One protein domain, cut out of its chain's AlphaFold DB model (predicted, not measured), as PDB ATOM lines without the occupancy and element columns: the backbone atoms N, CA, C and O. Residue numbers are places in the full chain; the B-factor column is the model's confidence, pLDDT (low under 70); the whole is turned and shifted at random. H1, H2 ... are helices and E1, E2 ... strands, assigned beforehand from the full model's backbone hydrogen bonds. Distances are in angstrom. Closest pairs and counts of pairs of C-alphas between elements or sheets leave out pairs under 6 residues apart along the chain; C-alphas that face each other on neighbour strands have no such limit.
ATOM      1  N   ALA A 316      19.554 -44.734 -41.700       84.31
ATOM      2  CA  ALA A 316      20.460 -43.691 -42.161       84.31
ATOM      3  C   ALA A 316      19.963 -42.287 -41.777       84.31
ATOM      4  O   ALA A 316      18.763 -41.995 -41.775       84.31
ATOM      5  N   MET A 317      20.917 -41.408 -41.468       84.31
ATOM      6  CA  MET A 317      20.662 -40.023 -41.075       84.31
ATOM      7  C   MET A 317      20.454 -39.130 -42.297       84.31
ATOM      8  O   MET A 317      21.391 -38.833 -43.035       84.31
ATOM      9  N   VAL A 318      19.236 -38.627 -42.453       82.81
ATOM     10  CA  VAL A 318      18.860 -37.650 -43.471       82.81
ATOM     11  C   VAL A 318      19.101 -36.246 -42.932       82.81
ATOM     12  O   VAL A 318      18.472 -35.795 -41.969       82.81
ATOM     13  N   THR A 319      20.048 -35.540 -43.549       82.56
ATOM     14  CA  THR A 319      20.483 -34.203 -43.118       82.56
ATOM     15  C   THR A 319      20.009 -33.095 -44.058       82.56
ATOM     16  O   THR A 319      19.781 -31.974 -43.583       82.56
ATOM     17  N   GLU A 320      19.757 -33.416 -45.329       84.25
ATOM     18  CA  GLU A 320      19.319 -32.474 -46.355       84.25
ATOM     19  C   GLU A 320      17.866 -32.013 -46.151       84.25
ATOM     20  O   GLU A 320      16.977 -32.780 -45.788       84.25
ATOM     21  N   HIS A 321      17.606 -30.718 -46.362       81.38
ATOM     22  CA  HIS A 321      16.294 -30.121 -46.092       81.38
ATOM     23  C   HIS A 321      15.175 -30.633 -47.009       81.38
ATOM     24  O   HIS A 321      14.046 -30.763 -46.535       81.38
ATOM     25  N   ALA A 322      15.472 -30.907 -48.283       84.75
ATOM     26  CA  ALA A 322      14.497 -31.430 -49.239       84.75
ATOM     27  C   ALA A 322      14.068 -32.853 -48.855       84.75
ATOM     28  O   ALA A 322      12.883 -33.101 -48.639       84.75
ATOM     29  N   GLU A 323      15.040 -33.734 -48.624       84.88
ATOM     30  CA  GLU A 323      14.805 -35.121 -48.212       84.88
ATOM     31  C   GLU A 323      14.051 -35.211 -46.874       84.88
ATOM     32  O   GLU A 323      13.115 -35.998 -46.727       84.88
ATOM     33  N   LYS A 324      14.381 -34.354 -45.895       87.06
ATOM     34  CA  LYS A 324      13.616 -34.258 -44.635       87.06
ATOM     35  C   LYS A 324      12.154 -33.885 -44.868       87.06
ATOM     36  O   LYS A 324      11.272 -34.408 -44.188       87.06
ATOM     37  N   ALA A 325      11.899 -32.939 -45.772       86.44
ATOM     38  CA  ALA A 325      10.547 -32.487 -46.079       86.44
ATOM     39  C   ALA A 325       9.739 -33.597 -46.762       86.44
ATOM     40  O   ALA A 325       8.589 -33.823 -46.387       86.44
ATOM     41  N   GLU A 326      10.351 -34.318 -47.700       88.50
ATOM     42  CA  GLU A 326       9.743 -35.471 -48.366       88.50
ATOM     43  C   GLU A 326       9.439 -36.597 -47.379       88.50
ATOM     44  O   GLU A 326       8.313 -37.092 -47.358       88.50
ATOM     45  N   MET A 327      10.384 -36.935 -46.499       87.88
ATOM     46  CA  MET A 327      10.202 -37.966 -45.475       87.88
ATOM     47  C   MET A 327       9.047 -37.637 -44.525       87.88
ATOM     48  O   MET A 327       8.177 -38.474 -44.284       87.88
ATOM     49  N   LEU A 328       9.006 -36.409 -44.000       87.88
ATOM     50  CA  LEU A 328       7.908 -35.975 -43.135       87.88
ATOM     51  C   LEU A 328       6.576 -35.965 -43.886       87.88
ATOM     52  O   LEU A 328       5.564 -36.380 -43.330       87.88
ATOM     53  N   ASN A 329       6.561 -35.522 -45.145       87.94
ATOM     54  CA  ASN A 329       5.350 -35.509 -45.957       87.94
ATOM     55  C   ASN A 329       4.831 -36.927 -46.242       87.94
ATOM     56  O   ASN A 329       3.637 -37.171 -46.085       87.94
ATOM     57  N   ALA A 330       5.713 -37.866 -46.599       87.38
ATOM     58  CA  ALA A 330       5.370 -39.270 -46.817       87.38
ATOM     59  C   ALA A 330       4.808 -39.915 -45.542       87.38
ATOM     60  O   ALA A 330       3.759 -40.560 -45.588       87.38
ATOM     61  N   PHE A 331       5.448 -39.665 -44.394       87.12
ATOM     62  CA  PHE A 331       4.965 -40.137 -43.098       87.12
ATOM     63  C   PHE A 331       3.603 -39.531 -42.729       87.12
ATOM     64  O   PHE A 331       2.694 -40.240 -42.309       87.12
ATOM     65  N   PHE A 332       3.411 -38.221 -42.900       87.81
ATOM     66  CA  PHE A 332       2.120 -37.600 -42.609       87.81
ATOM     67  C   PHE A 332       1.025 -38.119 -43.539       87.81
ATOM     68  O   PHE A 332      -0.067 -38.417 -43.066       87.81
ATOM     69  N   ALA A 333       1.308 -38.272 -44.834       83.88
ATOM     70  CA  ALA A 333       0.357 -38.819 -45.791       83.88
ATOM     71  C   ALA A 333      -0.084 -40.238 -45.399       83.88
ATOM     72  O   ALA A 333      -1.288 -40.492 -45.367       83.88
ATOM     73  N   SER A 334       0.852 -41.119 -45.023       82.19
ATOM     74  CA  SER A 334       0.540 -42.513 -44.675       82.19
ATOM     75  C   SER A 334      -0.418 -42.636 -43.484       82.19
ATOM     76  O   SER A 334      -1.323 -43.471 -43.509       82.19
ATOM     77  N   VAL A 335      -0.294 -41.755 -42.484       77.19
ATOM     78  CA  VAL A 335      -1.197 -41.703 -41.321       77.19
ATOM     79  C   VAL A 335      -2.631 -41.333 -41.725       77.19
ATOM     80  O   VAL A 335      -3.582 -41.834 -41.127       77.19
ATOM     81  N   PHE A 336      -2.811 -40.479 -42.739       66.88
ATOM     82  CA  PHE A 336      -4.133 -40.002 -43.164       66.88
ATOM     83  C   PHE A 336      -4.783 -40.841 -44.275       66.88
ATOM     84  O   PHE A 336      -6.006 -40.835 -44.391       66.88
ATOM     85  N   LYS A 353     -25.783 -27.607 -59.562       40.78
ATOM     86  CA  LYS A 353     -24.966 -28.793 -59.294       40.78
ATOM     87  C   LYS A 353     -23.625 -28.872 -60.015       40.78
ATOM     88  O   LYS A 353     -22.798 -29.691 -59.627       40.78
ATOM     89  N   HIS A 354     -23.346 -28.039 -61.012       38.69
ATOM     90  CA  HIS A 354     -22.156 -28.233 -61.853       38.69
ATOM     91  C   HIS A 354     -20.814 -28.078 -61.102       38.69
ATOM     92  O   HIS A 354     -19.849 -28.776 -61.423       38.69
ATOM     93  N   SER A 355     -20.744 -27.252 -60.048       43.72
ATOM     94  CA  SER A 355     -19.545 -27.165 -59.191       43.72
ATOM     95  C   SER A 355     -19.489 -28.256 -58.113       43.72
ATOM     96  O   SER A 355     -18.402 -28.706 -57.753       43.72
ATOM     97  N   TRP A 356     -20.643 -28.688 -57.597       45.47
ATOM     98  CA  TRP A 356     -20.729 -29.641 -56.485       45.47
ATOM     99  C   TRP A 356     -20.594 -31.098 -56.947       45.47
ATOM    100  O   TRP A 356     -19.888 -31.875 -56.307       45.47
ATOM    101  N   LEU A 357     -21.174 -31.461 -58.098       40.69
ATOM    102  CA  LEU A 357     -21.068 -32.810 -58.673       40.69
ATOM    103  C   LEU A 357     -19.696 -33.100 -59.279       40.69
ATOM    104  O   LEU A 357     -19.255 -34.244 -59.279       40.69
ATOM    105  N   THR A 358     -18.983 -32.080 -59.755       49.91
ATOM    106  CA  THR A 358     -17.634 -32.285 -60.290       49.91
ATOM    107  C   THR A 358     -16.581 -32.467 -59.192       49.91
ATOM    108  O   THR A 358     -15.443 -32.799 -59.518       49.91
ATOM    109  N   ARG A 359     -16.923 -32.239 -57.904       55.56
ATOM    110  CA  ARG A 359     -15.981 -32.187 -56.761       55.56
ATOM    111  C   ARG A 359     -14.731 -31.333 -57.067       55.56
ATOM    112  O   ARG A 359     -13.653 -31.554 -56.515       55.56
ATOM    113  N   LYS A 360     -14.852 -30.356 -57.979       68.81
ATOM    114  CA  LYS A 360     -13.729 -29.551 -58.471       68.81
ATOM    115  C   LYS A 360     -13.486 -28.392 -57.517       68.81
ATOM    116  O   LYS A 360     -14.130 -27.352 -57.602       68.81
ATOM    117  N   VAL A 361     -12.524 -28.572 -56.625       73.25
ATOM    118  CA  VAL A 361     -11.955 -27.492 -55.814       73.25
ATOM    119  C   VAL A 361     -10.775 -26.844 -56.540       73.25
ATOM    120  O   VAL A 361     -10.102 -27.517 -57.329       73.25
ATOM    121  N   PRO A 362     -10.486 -25.556 -56.283       81.25
ATOM    122  CA  PRO A 362      -9.305 -24.925 -56.841       81.25
ATOM    123  C   PRO A 362      -8.026 -25.671 -56.455       81.25
ATOM    124  O   PRO A 362      -7.898 -26.157 -55.330       81.25
ATOM    125  N   VAL A 363      -7.053 -25.727 -57.365       79.12
ATOM    126  CA  VAL A 363      -5.786 -26.450 -57.137       79.12
ATOM    127  C   VAL A 363      -5.077 -25.954 -55.873       79.12
ATOM    128  O   VAL A 363      -4.636 -26.762 -55.062       79.12
ATOM    129  N   ASP A 364      -5.058 -24.639 -55.643       79.75
ATOM    130  CA  ASP A 364      -4.441 -24.034 -54.455       79.75
ATOM    131  C   ASP A 364      -5.074 -24.496 -53.134       79.75
ATOM    132  O   ASP A 364      -4.435 -24.405 -52.095       79.75
ATOM    133  N   TRP A 365      -6.326 -24.961 -53.153       78.12
ATOM    134  CA  TRP A 365      -7.027 -25.438 -51.956       78.12
ATOM    135  C   TRP A 365      -6.720 -26.908 -51.667       78.12
ATOM    136  O   TRP A 365      -6.951 -27.381 -50.559       78.12
ATOM    137  N   ARG A 366      -6.163 -27.623 -52.651       76.31
ATOM    138  CA  ARG A 366      -5.632 -28.981 -52.489       76.31
ATOM    139  C   ARG A 366      -4.193 -28.987 -51.978       76.31
ATOM    140  O   ARG A 366      -3.693 -30.040 -51.599       76.31
ATOM    141  N   LEU A 367      -3.527 -27.835 -52.005       77.56
ATOM    142  CA  LEU A 367      -2.147 -27.666 -51.578       77.56
ATOM    143  C   LEU A 367      -2.114 -26.980 -50.212       77.56
ATOM    144  O   LEU A 367      -2.708 -25.922 -50.017       77.56
ATOM    145  N   ALA A 368      -1.379 -27.559 -49.267       77.31
ATOM    146  CA  ALA A 368      -1.158 -26.968 -47.956       77.31
ATOM    147  C   ALA A 368       0.339 -26.841 -47.692       77.31
ATOM    148  O   ALA A 368       1.105 -27.767 -47.946       77.31
ATOM    149  N   ASN A 369       0.758 -25.700 -47.144       80.25
ATOM    150  CA  ASN A 369       2.110 -25.578 -46.621       80.25
ATOM    151  C   ASN A 369       2.132 -26.164 -45.205       80.25
ATOM    152  O   ASN A 369       1.546 -25.584 -44.289       80.25
ATOM    153  N   VAL A 370       2.754 -27.327 -45.036       81.50
ATOM    154  CA  VAL A 370       2.766 -28.060 -43.766       81.50
ATOM    155  C   VAL A 370       4.012 -27.693 -42.970       81.50
ATOM    156  O   VAL A 370       5.138 -27.892 -43.415       81.50
ATOM    157  N   MET A 371       3.810 -27.180 -41.759       80.50
ATOM    158  CA  MET A 371       4.881 -26.958 -40.797       80.50
ATOM    159  C   MET A 371       4.946 -28.113 -39.791       80.50
ATOM    160  O   MET A 371       4.005 -28.278 -39.007       80.50
ATOM    161  N   PRO A 372       6.042 -28.890 -39.753       84.88
ATOM    162  CA  PRO A 372       6.241 -29.904 -38.727       84.88
ATOM    163  C   PRO A 372       6.571 -29.245 -37.381       84.88
ATOM    164  O   PRO A 372       7.442 -28.379 -37.284       84.88
ATOM    165  N   ILE A 373       5.880 -29.662 -36.319       82.25
ATOM    166  CA  ILE A 373       6.131 -29.207 -34.946       82.25
ATOM    167  C   ILE A 373       6.514 -30.404 -34.086       82.25
ATOM    168  O   ILE A 373       5.667 -31.261 -33.819       82.25
ATOM    169  N   HIS A 374       7.759 -30.432 -33.605       84.81
ATOM    170  CA  HIS A 374       8.212 -31.439 -32.641       84.81
ATOM    171  C   HIS A 374       7.388 -31.362 -31.353       84.81
ATOM    172  O   HIS A 374       7.053 -30.273 -30.874       84.81
ATOM    173  N   LYS A 375       7.024 -32.522 -30.804       82.69
ATOM    174  CA  LYS A 375       6.259 -32.610 -29.556       82.69
ATOM    175  C   LYS A 375       7.084 -33.121 -28.387       82.69
ATOM    176  O   LYS A 375       7.234 -32.402 -27.404       82.69
ATOM    177  N   LYS A 376       7.519 -34.377 -28.444       80.12
ATOM    178  CA  LYS A 376       8.237 -35.085 -27.372       80.12
ATOM    179  C   LYS A 376       8.943 -36.303 -27.962       80.12
ATOM    180  O   LYS A 376       8.581 -36.709 -29.054       80.12
ATOM    181  N   GLY A 377       9.886 -36.903 -27.239       83.50
ATOM    182  CA  GLY A 377      10.628 -38.071 -27.727       83.50
ATOM    183  C   GLY A 377      11.814 -37.705 -28.622       83.50
ATOM    184  O   GLY A 377      12.222 -36.539 -28.676       83.50
ATOM    185  N   ARG A 378      12.376 -38.716 -29.292       81.19
ATOM    186  CA  ARG A 378      13.553 -38.594 -30.170       81.19
ATOM    187  C   ARG A 378      13.238 -37.678 -31.354       81.19
ATOM    188  O   ARG A 378      12.176 -37.807 -31.961       81.19
ATOM    189  N   LYS A 379      14.119 -36.720 -31.653       83.44
ATOM    190  CA  LYS A 379      13.904 -35.727 -32.728       83.44
ATOM    191  C   LYS A 379      14.176 -36.299 -34.111       83.44
ATOM    192  O   LYS A 379      13.763 -35.700 -35.096       83.44
ATOM    193  N   GLU A 380      14.855 -37.432 -34.156       87.19
ATOM    194  CA  GLU A 380      15.217 -38.161 -35.359       87.19
ATOM    195  C   GLU A 380      14.035 -38.964 -35.911       87.19
ATOM    196  O   GLU A 380      14.024 -39.325 -37.079       87.19
ATOM    197  N   ASP A 381      13.034 -39.229 -35.073       85.56
ATOM    198  CA  ASP A 381      11.845 -40.001 -35.414       85.56
ATOM    199  C   ASP A 381      10.740 -39.078 -35.979       85.56
ATOM    200  O   ASP A 381      10.233 -38.210 -35.246       85.56
ATOM    201  N   PRO A 382      10.329 -39.258 -37.251       85.88
ATOM    202  CA  PRO A 382       9.236 -38.508 -37.875       85.88
ATOM    203  C   PRO A 382       7.913 -38.563 -37.095       85.88
ATOM    204  O   PRO A 382       7.164 -37.581 -37.087       85.88
ATOM    205  N   GLY A 383       7.651 -39.654 -36.363       86.50
ATOM    206  CA  GLY A 383       6.441 -39.850 -35.558       86.50
ATOM    207  C   GLY A 383       6.288 -38.870 -34.395       86.50
ATOM    208  O   GLY A 383       5.181 -38.646 -33.896       86.50
ATOM    209  N   ASN A 384       7.375 -38.211 -33.993       89.44
ATOM    210  CA  ASN A 384       7.377 -37.229 -32.911       89.44
ATOM    211  C   ASN A 384       7.048 -35.797 -33.370       89.44
ATOM    212  O   ASN A 384       7.051 -34.861 -32.555       89.44
ATOM    213  N   TYR A 385       6.721 -35.613 -34.652       88.81
ATOM    214  CA  TYR A 385       6.302 -34.340 -35.230       88.81
ATOM    215  C   TYR A 385       4.801 -34.324 -35.514       88.81
ATOM    216  O   TYR A 385       4.206 -35.311 -35.932       88.81
ATOM    217  N   ARG A 386       4.166 -33.165 -35.311       84.56
ATOM    218  CA  ARG A 386       2.791 -32.920 -35.765       84.56
ATOM    219  C   ARG A 386       2.781 -32.044 -37.012       84.56
ATOM    220  O   ARG A 386       3.427 -30.993 -36.975       84.56
ATOM    221  N   PRO A 387       2.003 -32.395 -38.049       87.31
ATOM    222  CA  PRO A 387       1.781 -31.516 -39.184       87.31
ATOM    223  C   PRO A 387       0.822 -30.389 -38.793       87.31
ATOM    224  O   PRO A 387      -0.296 -30.637 -38.344       87.31
ATOM    225  N   VAL A 388       1.249 -29.138 -38.963       81.88
ATOM    226  CA  VAL A 388       0.364 -27.968 -38.898       81.88
ATOM    227  C   VAL A 388       0.266 -27.347 -40.281       81.88
ATOM    228  O   VAL A 388       1.213 -26.725 -40.758       81.88
ATOM    229  N   SER A 389      -0.893 -27.494 -40.915       79.62
ATOM    230  CA  SER A 389      -1.185 -26.865 -42.201       79.62
ATOM    231  C   SER A 389      -1.373 -25.360 -42.024       79.62
ATOM    232  O   SER A 389      -2.296 -24.908 -41.343       79.62
ATOM    233  N   LEU A 390      -0.506 -24.565 -42.645       77.19
ATOM    234  CA  LEU A 390      -0.705 -23.128 -42.762       77.19
ATOM    235  C   LEU A 390      -1.762 -22.868 -43.831       77.19
ATOM    236  O   LEU A 390      -1.557 -23.145 -45.013       77.19
ATOM    237  N   THR A 391      -2.897 -22.323 -43.411       72.06
ATOM    238  CA  THR A 391      -3.991 -21.994 -44.320       72.06
ATOM    239  C   THR A 391      -3.697 -20.710 -45.088       72.06
ATOM    240  O   THR A 391      -3.114 -19.755 -44.562       72.06
ATOM    241  N   SER A 392      -4.090 -20.672 -46.364       82.25
ATOM    242  CA  SER A 392      -3.932 -19.461 -47.168       82.25
ATOM    243  C   SER A 392      -4.950 -18.407 -46.724       82.25
ATOM    244  O   SER A 392      -6.148 -18.675 -46.628       82.25
ATOM    245  N   VAL A 393      -4.486 -17.182 -46.462       86.12
ATOM    246  CA  VAL A 393      -5.378 -16.077 -46.072       86.12
ATOM    247  C   VAL A 393      -6.449 -15.804 -47.142       86.12
ATOM    248  O   VAL A 393      -7.614 -15.697 -46.762       86.12
ATOM    249  N   PRO A 394      -6.129 -15.741 -48.456       87.50
ATOM    250  CA  PRO A 394      -7.158 -15.579 -49.483       87.50
ATOM    251  C   PRO A 394      -8.165 -16.740 -49.492       87.50
ATOM    252  O   PRO A 394      -9.359 -16.494 -49.641       87.50
ATOM    253  N   GLY A 395      -7.710 -17.981 -49.273       86.31
ATOM    254  CA  GLY A 395      -8.567 -19.168 -49.203       86.31
ATOM    255  C   GLY A 395      -9.572 -19.076 -48.062       86.31
ATOM    256  O   GLY A 395     -10.769 -19.135 -48.313       86.31
ATOM    257  N   ASN A 396      -9.107 -18.782 -46.843       85.56
ATOM    258  CA  ASN A 396      -9.979 -18.612 -45.674       85.56
ATOM    259  C   ASN A 396     -11.017 -17.492 -45.866       85.56
ATOM    260  O   ASN A 396     -12.136 -17.568 -45.362       85.56
ATOM    261  N   VAL A 397     -10.644 -16.405 -46.553       87.69
ATOM    262  CA  VAL A 397     -11.577 -15.304 -46.833       87.69
ATOM    263  C   VAL A 397     -12.635 -15.742 -47.841       87.69
ATOM    264  O   VAL A 397     -13.814 -15.472 -47.627       87.69
ATOM    265  N   MET A 398     -12.242 -16.430 -48.912       85.56
ATOM    266  CA  MET A 398     -13.188 -16.928 -49.909       85.56
ATOM    267  C   MET A 398     -14.099 -18.020 -49.350       85.56
ATOM    268  O   MET A 398     -15.291 -17.994 -49.629       85.56
ATOM    269  N   GLU A 399     -13.585 -18.913 -48.506       85.19
ATOM    270  CA  GLU A 399     -14.389 -19.901 -47.785       85.19
ATOM    271  C   GLU A 399     -15.489 -19.218 -46.964       85.19
ATOM    272  O   GLU A 399     -16.662 -19.553 -47.104       85.19
ATOM    273  N   LYS A 400     -15.155 -18.176 -46.191       87.00
ATOM    274  CA  LYS A 400     -16.157 -17.395 -45.445       87.00
ATOM    275  C   LYS A 400     -17.173 -16.693 -46.342       87.00
ATOM    276  O   LYS A 400     -18.341 -16.601 -45.968       87.00
ATOM    277  N   ILE A 401     -16.746 -16.182 -47.496       84.38
ATOM    278  CA  ILE A 401     -17.651 -15.566 -48.477       84.38
ATOM    279  C   ILE A 401     -18.638 -16.608 -49.013       84.38
ATOM    280  O   ILE A 401     -19.835 -16.337 -49.038       84.38
ATOM    281  N   ILE A 402     -18.151 -17.797 -49.379       81.75
ATOM    282  CA  ILE A 402     -18.979 -18.908 -49.866       81.75
ATOM    283  C   ILE A 402     -19.953 -19.357 -48.776       81.75
ATOM    284  O   ILE A 402     -21.150 -19.413 -49.032       81.75
ATOM    285  N   LEU A 403     -19.470 -19.592 -47.551       83.50
ATOM    286  CA  LEU A 403     -20.311 -19.974 -46.412       83.50
ATOM    287  C   LEU A 403     -21.416 -18.948 -46.159       83.50
ATOM    288  O   LEU A 403     -22.567 -19.321 -45.969       83.50
ATOM    289  N   THR A 404     -21.084 -17.656 -46.214       83.88
ATOM    290  CA  THR A 404     -22.082 -16.592 -46.064       83.88
ATOM    291  C   THR A 404     -23.107 -16.673 -47.194       83.88
ATOM    292  O   THR A 404     -24.292 -16.759 -46.917       83.88
ATOM    293  N   ALA A 405     -22.684 -16.725 -48.459       81.44
ATOM    294  CA  ALA A 405     -23.610 -16.806 -49.589       81.44
ATOM    295  C   ALA A 405     -24.539 -18.034 -49.515       81.44
ATOM    296  O   ALA A 405     -25.735 -17.911 -49.765       81.44
ATOM    297  N   MET A 406     -24.010 -19.193 -49.107       79.00
ATOM    298  CA  MET A 406     -24.804 -20.407 -48.896       79.00
ATOM    299  C   MET A 406     -25.834 -20.225 -47.783       79.00
ATOM    300  O   MET A 406     -26.993 -20.577 -47.968       79.00
ATOM    301  N   MET A 407     -25.441 -19.644 -46.645       81.06
ATOM    302  CA  MET A 407     -26.371 -19.383 -45.545       81.06
ATOM    303  C   MET A 407     -27.518 -18.460 -45.971       81.06
ATOM    304  O   MET A 407     -28.663 -18.750 -45.641       81.06
ATOM    305  N   TRP A 408     -27.225 -17.399 -46.730       80.56
ATOM    306  CA  TRP A 408     -28.250 -16.494 -47.266       80.56
ATOM    307  C   TRP A 408     -29.203 -17.227 -48.215       80.56
ATOM    308  O   TRP A 408     -30.412 -17.165 -48.033       80.56
ATOM    309  N   HIS A 409     -28.673 -18.008 -49.157       78.88
ATOM    310  CA  HIS A 409     -29.491 -18.800 -50.076       78.88
ATOM    311  C   HIS A 409     -30.387 -19.818 -49.343       78.88
ATOM    312  O   HIS A 409     -31.554 -19.990 -49.686       78.88
ATOM    313  N   MET A 410     -29.868 -20.486 -48.307       78.38
ATOM    314  CA  MET A 410     -30.643 -21.444 -47.509       78.38
ATOM    315  C   MET A 410     -31.749 -20.773 -46.676       78.38
ATOM    316  O   MET A 410     -32.780 -21.401 -46.427       78.38
ATOM    317  N   GLN A 411     -31.546 -19.523 -46.250       81.00
ATOM    318  CA  GLN A 411     -32.562 -18.712 -45.572       81.00
ATOM    319  C   GLN A 411     -33.638 -18.230 -46.551       81.00
ATOM    320  O   GLN A 411     -34.824 -18.417 -46.279       81.00
ATOM    321  N   ASP A 412     -33.238 -17.685 -47.703       82.19
ATOM    322  CA  ASP A 412     -34.156 -17.172 -48.730       82.19
ATOM    323  C   ASP A 412     -35.064 -18.280 -49.287       82.19
ATOM    324  O   ASP A 412     -36.258 -18.067 -49.494       82.19
ATOM    325  N   ASN A 413     -34.530 -19.496 -49.441       82.50
ATOM    326  CA  ASN A 413     -35.284 -20.665 -49.901       82.50
ATOM    327  C   ASN A 413     -35.978 -21.452 -48.775       82.50
ATOM    328  O   ASN A 413     -36.450 -22.562 -49.007       82.50
ATOM    329  N   GLN A 414     -36.037 -20.908 -47.553       78.56
ATOM    330  CA  GLN A 414     -36.693 -21.511 -46.380       78.56
ATOM    331  C   GLN A 414     -36.222 -22.936 -46.024       78.56
ATOM    332  O   GLN A 414     -36.916 -23.670 -45.316       78.56
TER     333      GLN A 414
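Overview. This is residues 316 to 336 and 353 to 414 of the 419 residues of an uncharacterized protein of Limosa lapponica baueri (UniProt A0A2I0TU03). Picture an extended rod: helix H1 packs on the small antiparallel hairpin E1 and E2, beyond which the long helix H4 sticks out with residues 397 to 412. Residues 353 to 361, with H2, make a second free arm. The 83 printed residues include H1 H2 H3 E1 E2 H4 in that order, class mixed; the radius of gyration of the C-alphas is 18.7 A, the spans 60 by 25 by 22 A.

Arrangement. Start at H1, residues 321 to 336; its closest C-alphas to E2, residues 385 to 390, are Phe 332 and Pro 387, 7.0 A apart. H2, residues 354 to 357, and H3, residues 363 to 366, are apart. E1, residues 369 to 374, forms a hairpin with E2; N 371 and O 388, 2.8 A apart, are within hydrogen-bond range. In H1 and H4, residues 393 to 412, every O i to N i+4 pair is within range; H2 and H3 are too short for one.

Along the chain. Find C-alpha 321 at (16.294, -30.121, -46.092); H1 runs 22.9 A. H4 runs 28.9 A to C-alpha 412 at (-34.156, -17.172, -48.730).

Size, cuts and confidence. Residues 337 to 352 are cut out, leaving C-alphas 336 and 353 28.6 A apart. Of the links printed whole, none is long. Residues 336 and 353 to 360 have pLDDT under 70.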